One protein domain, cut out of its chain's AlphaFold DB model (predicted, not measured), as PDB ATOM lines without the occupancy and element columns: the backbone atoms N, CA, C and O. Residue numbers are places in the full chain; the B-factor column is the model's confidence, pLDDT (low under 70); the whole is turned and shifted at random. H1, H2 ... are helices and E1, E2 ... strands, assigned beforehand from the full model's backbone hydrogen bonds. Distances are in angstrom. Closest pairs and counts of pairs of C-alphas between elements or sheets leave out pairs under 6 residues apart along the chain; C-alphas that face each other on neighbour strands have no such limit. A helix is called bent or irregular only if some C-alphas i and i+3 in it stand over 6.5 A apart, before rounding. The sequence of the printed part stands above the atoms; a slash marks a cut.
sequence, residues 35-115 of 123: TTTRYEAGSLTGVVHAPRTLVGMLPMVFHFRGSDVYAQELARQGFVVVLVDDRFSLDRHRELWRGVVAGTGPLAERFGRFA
ATOM      1  N   THR A  35     -17.312 -54.274   3.211       92.94
ATOM      2  CA  THR A  35     -16.000 -53.618   3.177       92.94
ATOM      3  C   THR A  35     -16.167 -52.119   3.019       92.94
ATOM      4  O   THR A  35     -16.993 -51.689   2.216       92.94
ATOM      5  N   THR A  36     -15.336 -51.359   3.728       94.81
ATOM      6  CA  THR A  36     -15.246 -49.903   3.607       94.81
ATOM      7  C   THR A  36     -13.879 -49.538   3.054       94.81
ATOM      8  O   THR A  36     -12.858 -49.977   3.580       94.81
ATOM      9  N   THR A  37     -13.851 -48.766   1.970       95.38
ATOM     10  CA  THR A  37     -12.615 -48.402   1.272       95.38
ATOM     11  C   THR A  37     -12.637 -46.931   0.884       95.38
ATOM     12  O   THR A  37     -13.490 -46.523   0.101       95.38
ATOM     13  N   ARG A  38     -11.678 -46.136   1.371       95.25
ATOM     14  CA  ARG A  38     -11.463 -44.765   0.883       95.25
ATOM     15  C   ARG A  38     -10.661 -44.771  -0.418       95.25
ATOM     16  O   ARG A  38      -9.702 -45.540  -0.542       95.25
ATOM     17  N   TYR A  39     -11.021 -43.896  -1.352       94.31
ATOM     18  CA  TYR A  39     -10.241 -43.611  -2.552       94.31
ATOM     19  C   TYR A  39     -10.008 -42.117  -2.741       94.31
ATOM     20  O   TYR A  39     -10.775 -41.284  -2.257       94.31
ATOM     21  N   GLU A  40      -8.959 -41.821  -3.499       94.06
ATOM     22  CA  GLU A  40      -8.571 -40.479  -3.912       94.06
ATOM     23  C   GLU A  40      -8.217 -40.541  -5.402       94.06
ATOM     24  O   GLU A  40      -7.506 -41.449  -5.839       94.06
ATOM     25  N   ALA A  41      -8.758 -39.620  -6.196       91.94
ATOM     26  CA  ALA A  41      -8.507 -39.516  -7.630       91.94
ATOM     27  C   ALA A  41      -8.421 -38.034  -8.016       91.94
ATOM     28  O   ALA A  41      -9.433 -37.356  -8.213       91.94
ATOM     29  N   GLY A  42      -7.197 -37.510  -8.087       91.69
ATOM     30  CA  GLY A  42      -6.973 -36.070  -8.208       91.69
ATOM     31  C   GLY A  42      -7.489 -35.341  -6.967       91.69
ATOM     32  O   GLY A  42      -7.071 -35.647  -5.857       91.69
ATOM     33  N   SER A  43      -8.413 -34.395  -7.148       91.19
ATOM     34  CA  SER A  43      -9.065 -33.665  -6.049       91.19
ATOM     35  C   SER A  43     -10.346 -34.324  -5.526       91.19
ATOM     36  O   SER A  43     -11.017 -33.751  -4.671       91.19
ATOM     37  N   LEU A  44     -10.717 -35.494  -6.055       92.81
ATOM     38  CA  LEU A  44     -11.942 -36.194  -5.681       92.81
ATOM     39  C   LEU A  44     -11.647 -37.257  -4.628       92.81
ATOM     40  O   LEU A  44     -10.851 -38.168  -4.865       92.81
ATOM     41  N   THR A  45     -12.334 -37.166  -3.494       93.56
ATOM     42  CA  THR A  45     -12.259 -38.123  -2.388       93.56
ATOM     43  C   THR A  45     -13.613 -38.773  -2.170       93.56
ATOM     44  O   THR A  45     -14.658 -38.128  -2.258       93.56
ATOM     45  N   GLY A  46     -13.612 -40.077  -1.911       93.94
ATOM     46  CA  GLY A  46     -14.843 -40.794  -1.602       93.94
ATOM     47  C   GLY A  46     -14.609 -42.032  -0.757       93.94
ATOM     48  O   GLY A  46     -13.500 -42.570  -0.686       93.94
ATOM     49  N   VAL A  47     -15.674 -42.496  -0.110       95.56
ATOM     50  CA  VAL A  47     -15.674 -43.723   0.691       95.56
ATOM     51  C   VAL A  47     -16.680 -44.699   0.101       95.56
ATOM     52  O   VAL A  47     -17.844 -44.373  -0.097       95.56
ATOM     53  N   VAL A  48     -16.218 -45.908  -0.193       94.31
ATOM     54  CA  VAL A  48     -17.024 -46.978  -0.781       94.31
ATOM     55  C   VAL A  48     -17.392 -47.969   0.299       94.31
ATOM     56  O   VAL A  48     -16.500 -48.563   0.907       94.31
ATOM     57  N   HIS A  49     -18.686 -48.195   0.482       94.56
ATOM     58  CA  HIS A  49     -19.227 -49.295   1.267       94.56
ATOM     59  C   HIS A  49     -19.800 -50.320   0.298       94.56
ATOM     60  O   HIS A  49     -20.641 -49.993  -0.537       94.56
ATOM     61  N   ALA A  50     -19.320 -51.556   0.382       91.94
ATOM     62  CA  ALA A  50     -19.728 -52.612  -0.534       91.94
ATOM     63  C   ALA A  50     -19.885 -53.956   0.184       91.94
ATOM     64  O   ALA A  50     -19.100 -54.241   1.096       91.94
ATOM     65  N   PRO A  51     -20.818 -54.815  -0.257       90.31
ATOM     66  CA  PRO A  51     -20.805 -56.234   0.068       90.31
ATOM     67  C   PRO A  51     -19.456 -56.866  -0.300       90.31
ATOM     68  O   PRO A  51     -18.840 -56.512  -1.306       90.31
ATOM     69  N   ARG A  52     -18.994 -57.844   0.483       85.69
ATOM     70  CA  ARG A  52     -17.841 -58.678   0.101       85.69
ATOM     71  C   ARG A  52     -18.142 -59.553  -1.115       85.69
ATOM     72  O   ARG A  52     -17.236 -59.802  -1.904       85.69
ATOM     73  N   THR A  53     -19.386 -60.006  -1.250       83.44
ATOM     74  CA  THR A  53     -19.846 -60.843  -2.363       83.44
ATOM     75  C   THR A  53     -20.584 -59.982  -3.374       83.44
ATOM     76  O   THR A  53     -21.580 -59.357  -3.030       83.44
ATOM     77  N   LEU A  54     -20.106 -59.969  -4.620       77.25
ATOM     78  CA  LEU A  54     -20.626 -59.090  -5.675       77.25
ATOM     79  C   LEU A  54     -21.736 -59.732  -6.538       77.25
ATOM     80  O   LEU A  54     -22.287 -59.099  -7.435       77.25
ATOM     81  N   VAL A  55     -22.083 -60.993  -6.272       74.81
ATOM     82  CA  VAL A  55     -23.145 -61.723  -6.982       74.81
ATOM     83  C   VAL A  55     -24.517 -61.241  -6.503       74.81
ATOM     84  O   VAL A  55     -24.777 -61.248  -5.304       74.81
ATOM     85  N   GLY A  56     -25.396 -60.854  -7.436       70.12
ATOM     86  CA  GLY A  56     -26.773 -60.438  -7.131       70.12
ATOM     87  C   GLY A  56     -26.903 -59.070  -6.452       70.12
ATOM     88  O   GLY A  56     -27.907 -58.817  -5.792       70.12
ATOM     89  N   MET A  57     -25.892 -58.204  -6.572       75.31
ATOM     90  CA  MET A  57     -25.910 -56.878  -5.950       75.31
ATOM     91  C   MET A  57     -26.961 -55.940  -6.544       75.31
ATOM     92  O   MET A  57     -27.310 -56.012  -7.724       75.31
ATOM     93  N   LEU A  58     -27.399 -55.009  -5.699       76.81
ATOM     94  CA  LEU A  58     -28.238 -53.880  -6.073       76.81
ATOM     95  C   LEU A  58     -27.381 -52.756  -6.695       76.81
ATOM     96  O   LEU A  58     -26.156 -52.749  -6.529       76.81
ATOM     97  N   PRO A  59     -28.000 -51.803  -7.420       79.31
ATOM     98  CA  PRO A  59     -27.284 -50.740  -8.121       79.31
ATOM     99  C   PRO A  59     -26.345 -49.916  -7.236       79.31
ATOM    100  O   PRO A  59     -26.505 -49.825  -6.017       79.31
ATOM    101  N   MET A  60     -25.386 -49.249  -7.878       87.62
ATOM    102  CA  MET A  60     -24.553 -48.271  -7.188       87.62
ATOM    103  C   MET A  60     -25.351 -47.013  -6.884       87.62
ATOM    104  O   MET A  60     -25.984 -46.445  -7.776       87.62
ATOM    105  N   VAL A  61     -25.229 -46.524  -5.654       88.88
ATOM    106  CA  VAL A  61     -25.818 -45.255  -5.229       88.88
ATOM    107  C   VAL A  61     -24.744 -44.309  -4.708       88.88
ATOM    108  O   VAL A  61     -23.829 -44.706  -3.984       88.88
ATOM    109  N   PHE A  62     -24.865 -43.036  -5.075       89.88
ATOM    110  CA  PHE A  62     -24.031 -41.965  -4.542       89.88
ATOM    111  C   PHE A  62     -24.792 -41.235  -3.445       89.88
ATOM    112  O   PHE A  62     -25.964 -40.903  -3.620       89.88
ATOM    113  N   HIS A  63     -24.123 -40.945  -2.334       89.31
ATOM    114  CA  HIS A  63     -24.714 -40.184  -1.243       89.31
ATOM    115  C   HIS A  63     -23.779 -39.055  -0.809       89.31
ATOM    116  O   HIS A  63     -22.613 -39.270  -0.485       89.31
ATOM    117  N   PHE A  64     -24.311 -37.838  -0.770       84.44
ATOM    118  CA  PHE A  64     -23.608 -36.660  -0.266       84.44
ATOM    119  C   PHE A  64     -23.933 -36.450   1.215       84.44
ATOM    120  O   PHE A  64     -25.086 -36.637   1.610       84.44
ATOM    121  N   ARG A  65     -22.931 -36.092   2.035       78.50
ATOM    122  CA  ARG A  65     -23.064 -35.975   3.508       78.50
ATOM    123  C   ARG A  65     -23.756 -37.189   4.153       78.50
ATOM    124  O   ARG A  65     -24.517 -37.050   5.109       78.50
ATOM    125  N   GLY A  66     -23.541 -38.374   3.586       78.56
ATOM    126  CA  GLY A  66     -24.070 -39.613   4.142       78.56
ATOM    127  C   GLY A  66     -23.309 -40.013   5.403       78.56
ATOM    128  O   GLY A  66     -22.141 -39.676   5.562       78.56
ATOM    129  N   SER A  67     -23.979 -40.734   6.298       88.38
ATOM    130  CA  SER A  67     -23.334 -41.357   7.455       88.38
ATOM    131  C   SER A  67     -22.760 -42.715   7.060       88.38
ATOM    132  O   SER A  67     -23.454 -43.495   6.400       88.38
ATOM    133  N   ASP A  68     -21.550 -43.037   7.526       90.19
ATOM    134  CA  ASP A  68     -20.947 -44.369   7.382       90.19
ATOM    135  C   ASP A  68     -21.880 -45.484   7.872       90.19
ATOM    136  O   ASP A  68     -21.932 -46.557   7.276       90.19
ATOM    137  N   VAL A  69     -22.654 -45.226   8.934       90.00
ATOM    138  CA  VAL A  69     -23.601 -46.195   9.506       90.00
ATOM    139  C   VAL A  69     -24.719 -46.506   8.513       90.00
ATOM    140  O   VAL A  69     -25.037 -47.670   8.279       90.00
ATOM    141  N   TYR A  70     -25.288 -45.472   7.891       90.50
ATOM    142  CA  TYR A  70     -26.340 -45.639   6.891       90.50
ATOM    143  C   TYR A  70     -25.809 -46.315   5.621       90.50
ATOM    144  O   TYR A  70     -26.423 -47.249   5.109       90.50
ATOM    145  N   ALA A  71     -24.628 -45.904   5.153       92.00
ATOM    146  CA  ALA A  71     -23.979 -46.520   4.000       92.00
ATOM    147  C   ALA A  71     -23.636 -47.994   4.247       92.00
ATOM    148  O   ALA A  71     -23.789 -48.827   3.354       92.00
ATOM    149  N   GLN A  72     -23.212 -48.337   5.465       92.38
ATOM    150  CA  GLN A  72     -22.957 -49.717   5.851       92.38
ATOM    151  C   GLN A  72     -24.241 -50.551   5.869       92.38
ATOM    152  O   GLN A  72     -24.207 -51.702   5.439       92.38
ATOM    153  N   GLU A  73     -25.361 -50.000   6.333       90.62
ATOM    154  CA  GLU A  73     -26.630 -50.730   6.351       90.62
ATOM    155  C   GLU A  73     -27.162 -50.983   4.936       90.62
ATOM    156  O   GLU A  73     -27.527 -52.110   4.614       90.62
ATOM    157  N   LEU A  74     -27.092 -49.990   4.047       89.75
ATOM    158  CA  LEU A  74     -27.389 -50.188   2.626       89.75
ATOM    159  C   LEU A  74     -26.444 -51.218   1.984       89.75
ATOM    160  O   LEU A  74     -26.883 -52.077   1.221       89.75
ATOM    161  N   ALA A  75     -25.157 -51.203   2.335       90.62
ATOM    162  CA  ALA A  75     -24.224 -52.219   1.856       90.62
ATOM    163  C   ALA A  75     -24.561 -53.625   2.373       90.62
ATOM    164  O   ALA A  75     -24.398 -54.599   1.641       90.62
ATOM    165  N   ARG A  76     -25.100 -53.763   3.589       89.31
ATOM    166  CA  ARG A  76     -25.645 -55.043   4.078       89.31
ATOM    167  C   ARG A  76     -26.910 -55.472   3.343       89.31
ATOM    168  O   ARG A  76     -27.234 -56.646   3.377       89.31
ATOM    169  N   GLN A  77     -27.609 -54.565   2.677       87.38
ATOM    170  CA  GLN A  77     -28.761 -54.894   1.835       87.38
ATOM    171  C   GLN A  77     -28.355 -55.244   0.395       87.38
ATOM    172  O   GLN A  77     -29.210 -55.575  -0.418       87.38
ATOM    173  N   GLY A  78     -27.058 -55.190   0.068       87.12
ATOM    174  CA  GLY A  78     -26.544 -55.540  -1.256       87.12
ATOM    175  C   GLY A  78     -26.228 -54.347  -2.160       87.12
ATOM    176  O   GLY A  78     -25.813 -54.571  -3.294       87.12
ATOM    177  N   PHE A  79     -26.386 -53.102  -1.695       88.00
ATOM    178  CA  PHE A  79     -26.014 -51.910  -2.467       88.00
ATOM    179  C   PHE A  79     -24.510 -51.642  -2.420       88.00
ATOM    180  O   PHE A  79     -23.862 -51.823  -1.392       88.00
ATOM    181  N   VAL A  80     -23.957 -51.092  -3.499       90.56
ATOM    182  CA  VAL A  80     -22.656 -50.415  -3.432       90.56
ATOM    183  C   VAL A  80     -22.904 -48.929  -3.210       90.56
ATOM    184  O   VAL A  80     -23.491 -48.259  -4.055       90.56
ATOM    185  N   VAL A  81     -22.462 -48.406  -2.069       92.75
ATOM    186  CA  VAL A  81     -22.685 -47.010  -1.682       92.75
ATOM    187  C   VAL A  81     -21.382 -46.239  -1.771       92.75
ATOM    188  O   VAL A  81     -20.387 -46.620  -1.153       92.75
ATOM    189  N   VAL A  82     -21.395 -45.133  -2.508       94.12
ATOM    190  CA  VAL A  82     -20.272 -44.201  -2.593       94.12
ATOM    191  C   VAL A  82     -20.642 -42.919  -1.862       94.12
ATOM    192  O   VAL A  82     -21.472 -42.135  -2.327       94.12
ATOM    193  N   LEU A  83     -20.024 -42.709  -0.703       94.56
ATOM    194  CA  LEU A  83     -20.088 -41.447   0.016       94.56
ATOM    195  C   LEU A  83     -19.127 -40.452  -0.628       94.56
ATOM    196  O   LEU A  83     -17.952 -40.768  -0.831       94.56
ATOM    197  N   VAL A  84     -19.636 -39.264  -0.945       93.12
ATOM    198  CA  VAL A  84     -18.856 -38.167  -1.532       93.12
ATOM    199  C   VAL A  84     -18.964 -36.911  -0.676       93.12
ATOM    200  O   VAL A  84     -20.021 -36.611  -0.110       93.12
ATOM    201  N   ASP A  85     -17.864 -36.167  -0.609       85.56
ATOM    202  CA  ASP A  85     -17.738 -34.991   0.254       85.56
ATOM    203  C   ASP A  85     -18.389 -33.729  -0.337       85.56
ATOM    204  O   ASP A  85     -18.752 -32.827   0.416       85.56
ATOM    205  N   ASP A  86     -18.574 -33.662  -1.663       86.00
ATOM    206  CA  ASP A  86     -19.119 -32.497  -2.376       86.00
ATOM    207  C   ASP A  86     -20.209 -32.881  -3.395       86.00
ATOM    208  O   ASP A  86     -19.960 -33.621  -4.349       86.00
ATOM    209  N   ARG A  87     -21.416 -32.314  -3.254       87.00
ATOM    210  CA  ARG A  87     -22.540 -32.552  -4.178       87.00
ATOM    211  C   ARG A  87     -22.262 -32.054  -5.595       87.00
ATOM    212  O   ARG A  87     -22.797 -32.626  -6.538       87.00
ATOM    213  N   PHE A  88     -21.451 -31.010  -5.757       89.69
ATOM    214  CA  PHE A  88     -21.129 -30.455  -7.077       89.69
ATOM    215  C   PHE A  88     -20.118 -31.319  -7.834       89.69
ATOM    216  O   PHE A  88     -19.930 -31.165  -9.038       89.69
ATOM    217  N   SER A  89     -19.481 -32.260  -7.140       90.44
ATOM    218  CA  SER A  89     -18.556 -33.215  -7.734       90.44
ATOM    219  C   SER A  89     -19.220 -34.522  -8.182       90.44
ATOM    220  O   SER A  89     -18.555 -35.331  -8.827       90.44
ATOM    221  N   LEU A  90     -20.516 -34.728  -7.899       89.88
ATOM    222  CA  LEU A  90     -21.226 -35.991  -8.147       89.88
ATOM    223  C   LEU A  90     -21.062 -36.515  -9.577       89.88
ATOM    224  O   LEU A  90     -20.798 -37.701  -9.757       89.88
ATOM    225  N   ASP A  91     -21.160 -35.651 -10.586       91.00
ATOM    226  CA  ASP A  91     -21.019 -36.082 -11.979       91.00
ATOM    227  C   ASP A  91     -19.587 -36.514 -12.312       91.00
ATOM    228  O   ASP A  91     -19.395 -37.531 -12.976       91.00
ATOM    229  N   ARG A  92     -18.575 -35.852 -11.737       92.62
ATOM    230  CA  ARG A  92     -17.175 -36.285 -11.864       92.62
ATOM    231  C   ARG A  92     -16.922 -37.610 -11.140       92.62
ATOM    232  O   ARG A  92     -16.197 -38.464 -11.641       92.62
ATOM    233  N   HIS A  93     -17.554 -37.823  -9.983       93.00
ATOM    234  CA  HIS A  93     -17.533 -39.122  -9.309       93.00
ATOM    235  C   HIS A  93     -18.182 -40.210 -10.176       93.00
ATOM    236  O   HIS A  93     -17.600 -41.282 -10.338       93.00
ATOM    237  N   ARG A  94     -19.338 -39.939 -10.790       91.12
ATOM    238  CA  ARG A  94     -19.990 -40.872 -11.723       91.12
ATOM    239  C   ARG A  94     -19.090 -41.202 -12.909       91.12
ATOM    240  O   ARG A  94     -18.981 -42.371 -13.259       91.12
ATOM    241  N   GLU A  95     -18.417 -40.217 -13.497       92.12
ATOM    242  CA  GLU A  95     -17.464 -40.434 -14.594       92.12
ATOM    243  C   GLU A  95     -16.306 -41.354 -14.194       92.12
ATOM    244  O   GLU A  95     -16.008 -42.298 -14.925       92.12
ATOM    245  N   LEU A  96     -15.712 -41.155 -13.011       92.88
ATOM    246  CA  LEU A  96     -14.676 -42.059 -12.496       92.88
ATOM    247  C   LEU A  96     -15.179 -43.504 -12.399       92.88
ATOM    248  O   LEU A  96     -14.480 -44.432 -12.808       92.88
ATOM    249  N   TRP A  97     -16.397 -43.702 -11.892       92.12
ATOM    250  CA  TRP A  97     -16.994 -45.030 -11.745       92.12
ATOM    251  C   TRP A  97     -17.449 -45.645 -13.072       92.12
ATOM    252  O   TRP A  97     -17.333 -46.857 -13.240       92.12
ATOM    253  N   ARG A  98     -17.869 -44.841 -14.056       90.31
ATOM    254  CA  ARG A  98     -18.049 -45.314 -15.440       90.31
ATOM    255  C   ARG A  98     -16.725 -45.799 -16.030       90.31
ATOM    256  O   ARG A  98     -16.711 -46.831 -16.695       90.31
ATOM    257  N   GLY A  99     -15.619 -45.113 -15.729       91.81
ATOM    258  CA  GLY A  99     -14.270 -45.567 -16.068       91.81
ATOM    259  C   GLY A  99     -13.987 -46.967 -15.523       91.81
ATOM    260  O   GLY A  99     -13.605 -47.847 -16.290       91.81
ATOM    261  N   VAL A 100     -14.283 -47.214 -14.239       92.06
ATOM    262  CA  VAL A 100     -14.142 -48.546 -13.614       92.06
ATOM    263  C   VAL A 100     -14.946 -49.607 -14.360       92.06
ATOM    264  O   VAL A 100     -14.410 -50.674 -14.652       92.06
ATOM    265  N   VAL A 101     -16.206 -49.320 -14.698       88.38
ATOM    266  CA  VAL A 101     -17.065 -50.244 -15.459       88.38
ATOM    267  C   VAL A 101     -16.485 -50.533 -16.846       88.38
ATOM    268  O   VAL A 101     -16.534 -51.673 -17.299       88.38
ATOM    269  N   ALA A 102     -15.882 -49.535 -17.489       89.69
ATOM    270  CA  ALA A 102     -15.177 -49.686 -18.759       89.69
ATOM    271  C   ALA A 102     -13.774 -50.317 -18.626       89.69
ATOM    272  O   ALA A 102     -13.096 -50.497 -19.634       89.69
ATOM    273  N   GLY A 103     -13.310 -50.632 -17.410       91.12
ATOM    274  CA  GLY A 103     -11.964 -51.161 -17.162       91.12
ATOM    275  C   GLY A 103     -10.843 -50.132 -17.352       91.12
ATOM    276  O   GLY A 103      -9.708 -50.502 -17.637       91.12
ATOM    277  N   THR A 104     -11.147 -48.839 -17.222       91.25
ATOM    278  CA  THR A 104     -10.224 -47.726 -17.493       91.25
ATOM    279  C   THR A 104     -10.178 -46.706 -16.353       91.25
ATOM    280  O   THR A 104     -11.034 -46.660 -15.468       91.25
ATOM    281  N   GLY A 105      -9.166 -45.839 -16.383       89.81
ATOM    282  CA  GLY A 105      -9.048 -44.728 -15.447       89.81
ATOM    283  C   GLY A 105      -8.461 -45.109 -14.082       89.81
ATOM    284  O   GLY A 105      -8.133 -46.267 -13.819       89.81
ATOM    285  N   PRO A 106      -8.310 -44.120 -13.190       92.44
ATOM    286  CA  PRO A 106      -7.468 -44.234 -11.996       92.44
ATOM    287  C   PRO A 106      -8.034 -45.172 -10.922       92.44
ATOM    288  O   PRO A 106      -7.314 -45.585 -10.021       92.44
ATOM    289  N   LEU A 107      -9.323 -45.514 -10.999       93.00
ATOM    290  CA  LEU A 107      -9.975 -46.404 -10.041       93.00
ATOM    291  C   LEU A 107     -10.024 -47.866 -10.513       93.00
ATOM    292  O   LEU A 107     -10.334 -48.740  -9.704       93.00
ATOM    293  N   ALA A 108      -9.713 -48.158 -11.782       91.25
ATOM    294  CA  ALA A 108      -9.889 -49.493 -12.354       91.25
ATOM    295  C   ALA A 108      -8.993 -50.556 -11.704       91.25
ATOM    296  O   ALA A 108      -9.444 -51.676 -11.493       91.25
ATOM    297  N   GLU A 109      -7.764 -50.218 -11.313       90.00
ATOM    298  CA  GLU A 109      -6.863 -51.178 -10.657       90.00
ATOM    299  C   GLU A 109      -7.436 -51.668  -9.317       90.00
ATOM    300  O   GLU A 109      -7.429 -52.858  -9.008       90.00
ATOM    301  N   ARG A 110      -8.005 -50.749  -8.529       90.50
ATOM    302  CA  ARG A 110      -8.490 -51.041  -7.175       90.50
ATOM    303  C   ARG A 110      -9.936 -51.528  -7.142       90.50
ATOM    304  O   ARG A 110     -10.301 -52.339  -6.292       90.50
ATOM    305  N   PHE A 111     -10.765 -51.015  -8.045       92.06
ATOM    306  CA  PHE A 111     -12.205 -51.261  -8.076       92.06
ATOM    307  C   PHE A 111     -12.649 -52.055  -9.312       92.06
ATOM    308  O   PHE A 111     -13.840 -52.289  -9.481       92.06
ATOM    309  N   GLY A 112     -11.729 -52.556 -10.137       88.19
ATOM    310  CA  GLY A 112     -12.052 -53.319 -11.348       88.19
ATOM    311  C   GLY A 112     -12.895 -54.567 -11.093       88.19
ATOM    312  O   GLY A 112     -13.699 -54.940 -11.935       88.19
ATOM    313  N   ARG A 113     -12.826 -55.154  -9.890       86.81
ATOM    314  CA  ARG A 113     -13.715 -56.257  -9.472       86.81
ATOM    315  C   ARG A 113     -15.206 -55.906  -9.500       86.81
ATOM    316  O   ARG A 113     -16.039 -56.799  -9.498       86.81
ATOM    317  N   PHE A 114     -15.538 -54.618  -9.450       85.19
ATOM    318  CA  PHE A 114     -16.911 -54.140  -9.543       85.19
ATOM    319  C   PHE A 114     -17.382 -54.015 -11.002       85.19
ATOM    320  O   PHE A 114     -18.585 -53.910 -11.245       85.19
ATOM    321  N   ALA A 115     -16.470 -54.048 -11.980       81.12
ATOM    322  CA  ALA A 115     -16.832 -54.058 -13.391       81.12
ATOM    323  C   ALA A 115     -17.732 -55.269 -13.694       81.12
ATOM    324  O   ALA A 115     -17.492 -56.375 -13.214       81.12
TER     325      ALA A 115
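Overview. This is residues 35 to 115 of the 123 residues of an uncharacterized protein of Lentzea waywayandensis (UniProt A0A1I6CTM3). A twisted sheet of four strands makes the core, with helix H1 packed along one face and the longer helix H2 slanting across the other. The short helix H3 packs on the last residues of H2 and only grazes the sheet. The printed part has 81 residues, with three named helices and four named strands in the order E1 E2 E3 H1 E4 H2 H3; the sheet is mixed, in the order E1 E2 E4 E3, and the class is mixed, helices and strands. The whole is compact and rounded, with a radius of gyration of the C-alphas of 11.7 A and spans of 29 by 26 by 17 A.

Arrangement. E1, residues 35 to 41, and E2, residues 44 to 51, form an antiparallel hairpin, with N 37 and O 48 2.9 A apart, within hydrogen-bond range. E3, residues 58 to 64, H1, residues 68 to 76, and E4, residues 79 to 84, form a strand-helix-strand unit, two parallel neighbour strands with a helix between, whose crossover is right-handed. E4 is antiparallel to E2, with N 49 and O 81 at 2.8 A, and parallel to E3, with N 63 and O 82 at 2.9 A. E1 and E3 are the edge strands. H1 is on the sheet at a height of 7.5 A, over E2 and, only just, with 3 C-alphas, over E4; it runs along the strands, at 19 degrees to E2 on the local plane. The closest C-alphas of H1 and E2 are those of Ala 75 and Ala 50, 5.1 A. H2, residues 87 to 101, is on the sheet E1 E2 E4 E3 at a height of 6.3 A over the sheet, and with H2 on one face of the sheet and H1 on the other they form three layers, helices on both faces of a sheet. On the local plane it stands at 61 degrees to E2, only just across the strands. H3, residues 108 to 114, touches residues 99 to 101 of H2 alone, about perpendicular at 82 degrees; their closest C-alphas are those of Val 100 and Ala 108, 4.5 A. H1 is apart from H2 and H3. Every O i to N i+4 pair of H1 is within hydrogen-bond range, against 9 of 11 in H2 and 1 of 3 in H3, where 1 of 4 O i to N i+3 pairs is.

Along the chain. E1 begins at C-alpha 35, (-16.000, -53.618, 3.177), and is 19.3 A long. E2 measures 22.7 A, E3 18.8 A, H1 12.1 A and E4 15.5 A. H2 measures 21.7 A and is irregular, with C-alphas 88 and 91 7.5 A apart. H3, 8.9 A, is irregular too, with C-alphas 110 and 113 7.7 A apart; it ends at C-alpha 114, (-16.911, -54.140, -9.543).

Size, cuts and confidence. The C-alphas farthest apart, those of Ser 43 and Gly 56, are 32.1 A apart. The printed part has no cut and no long link. The mean pLDDT of the printed part is 89.2, and no printed residue is under 70.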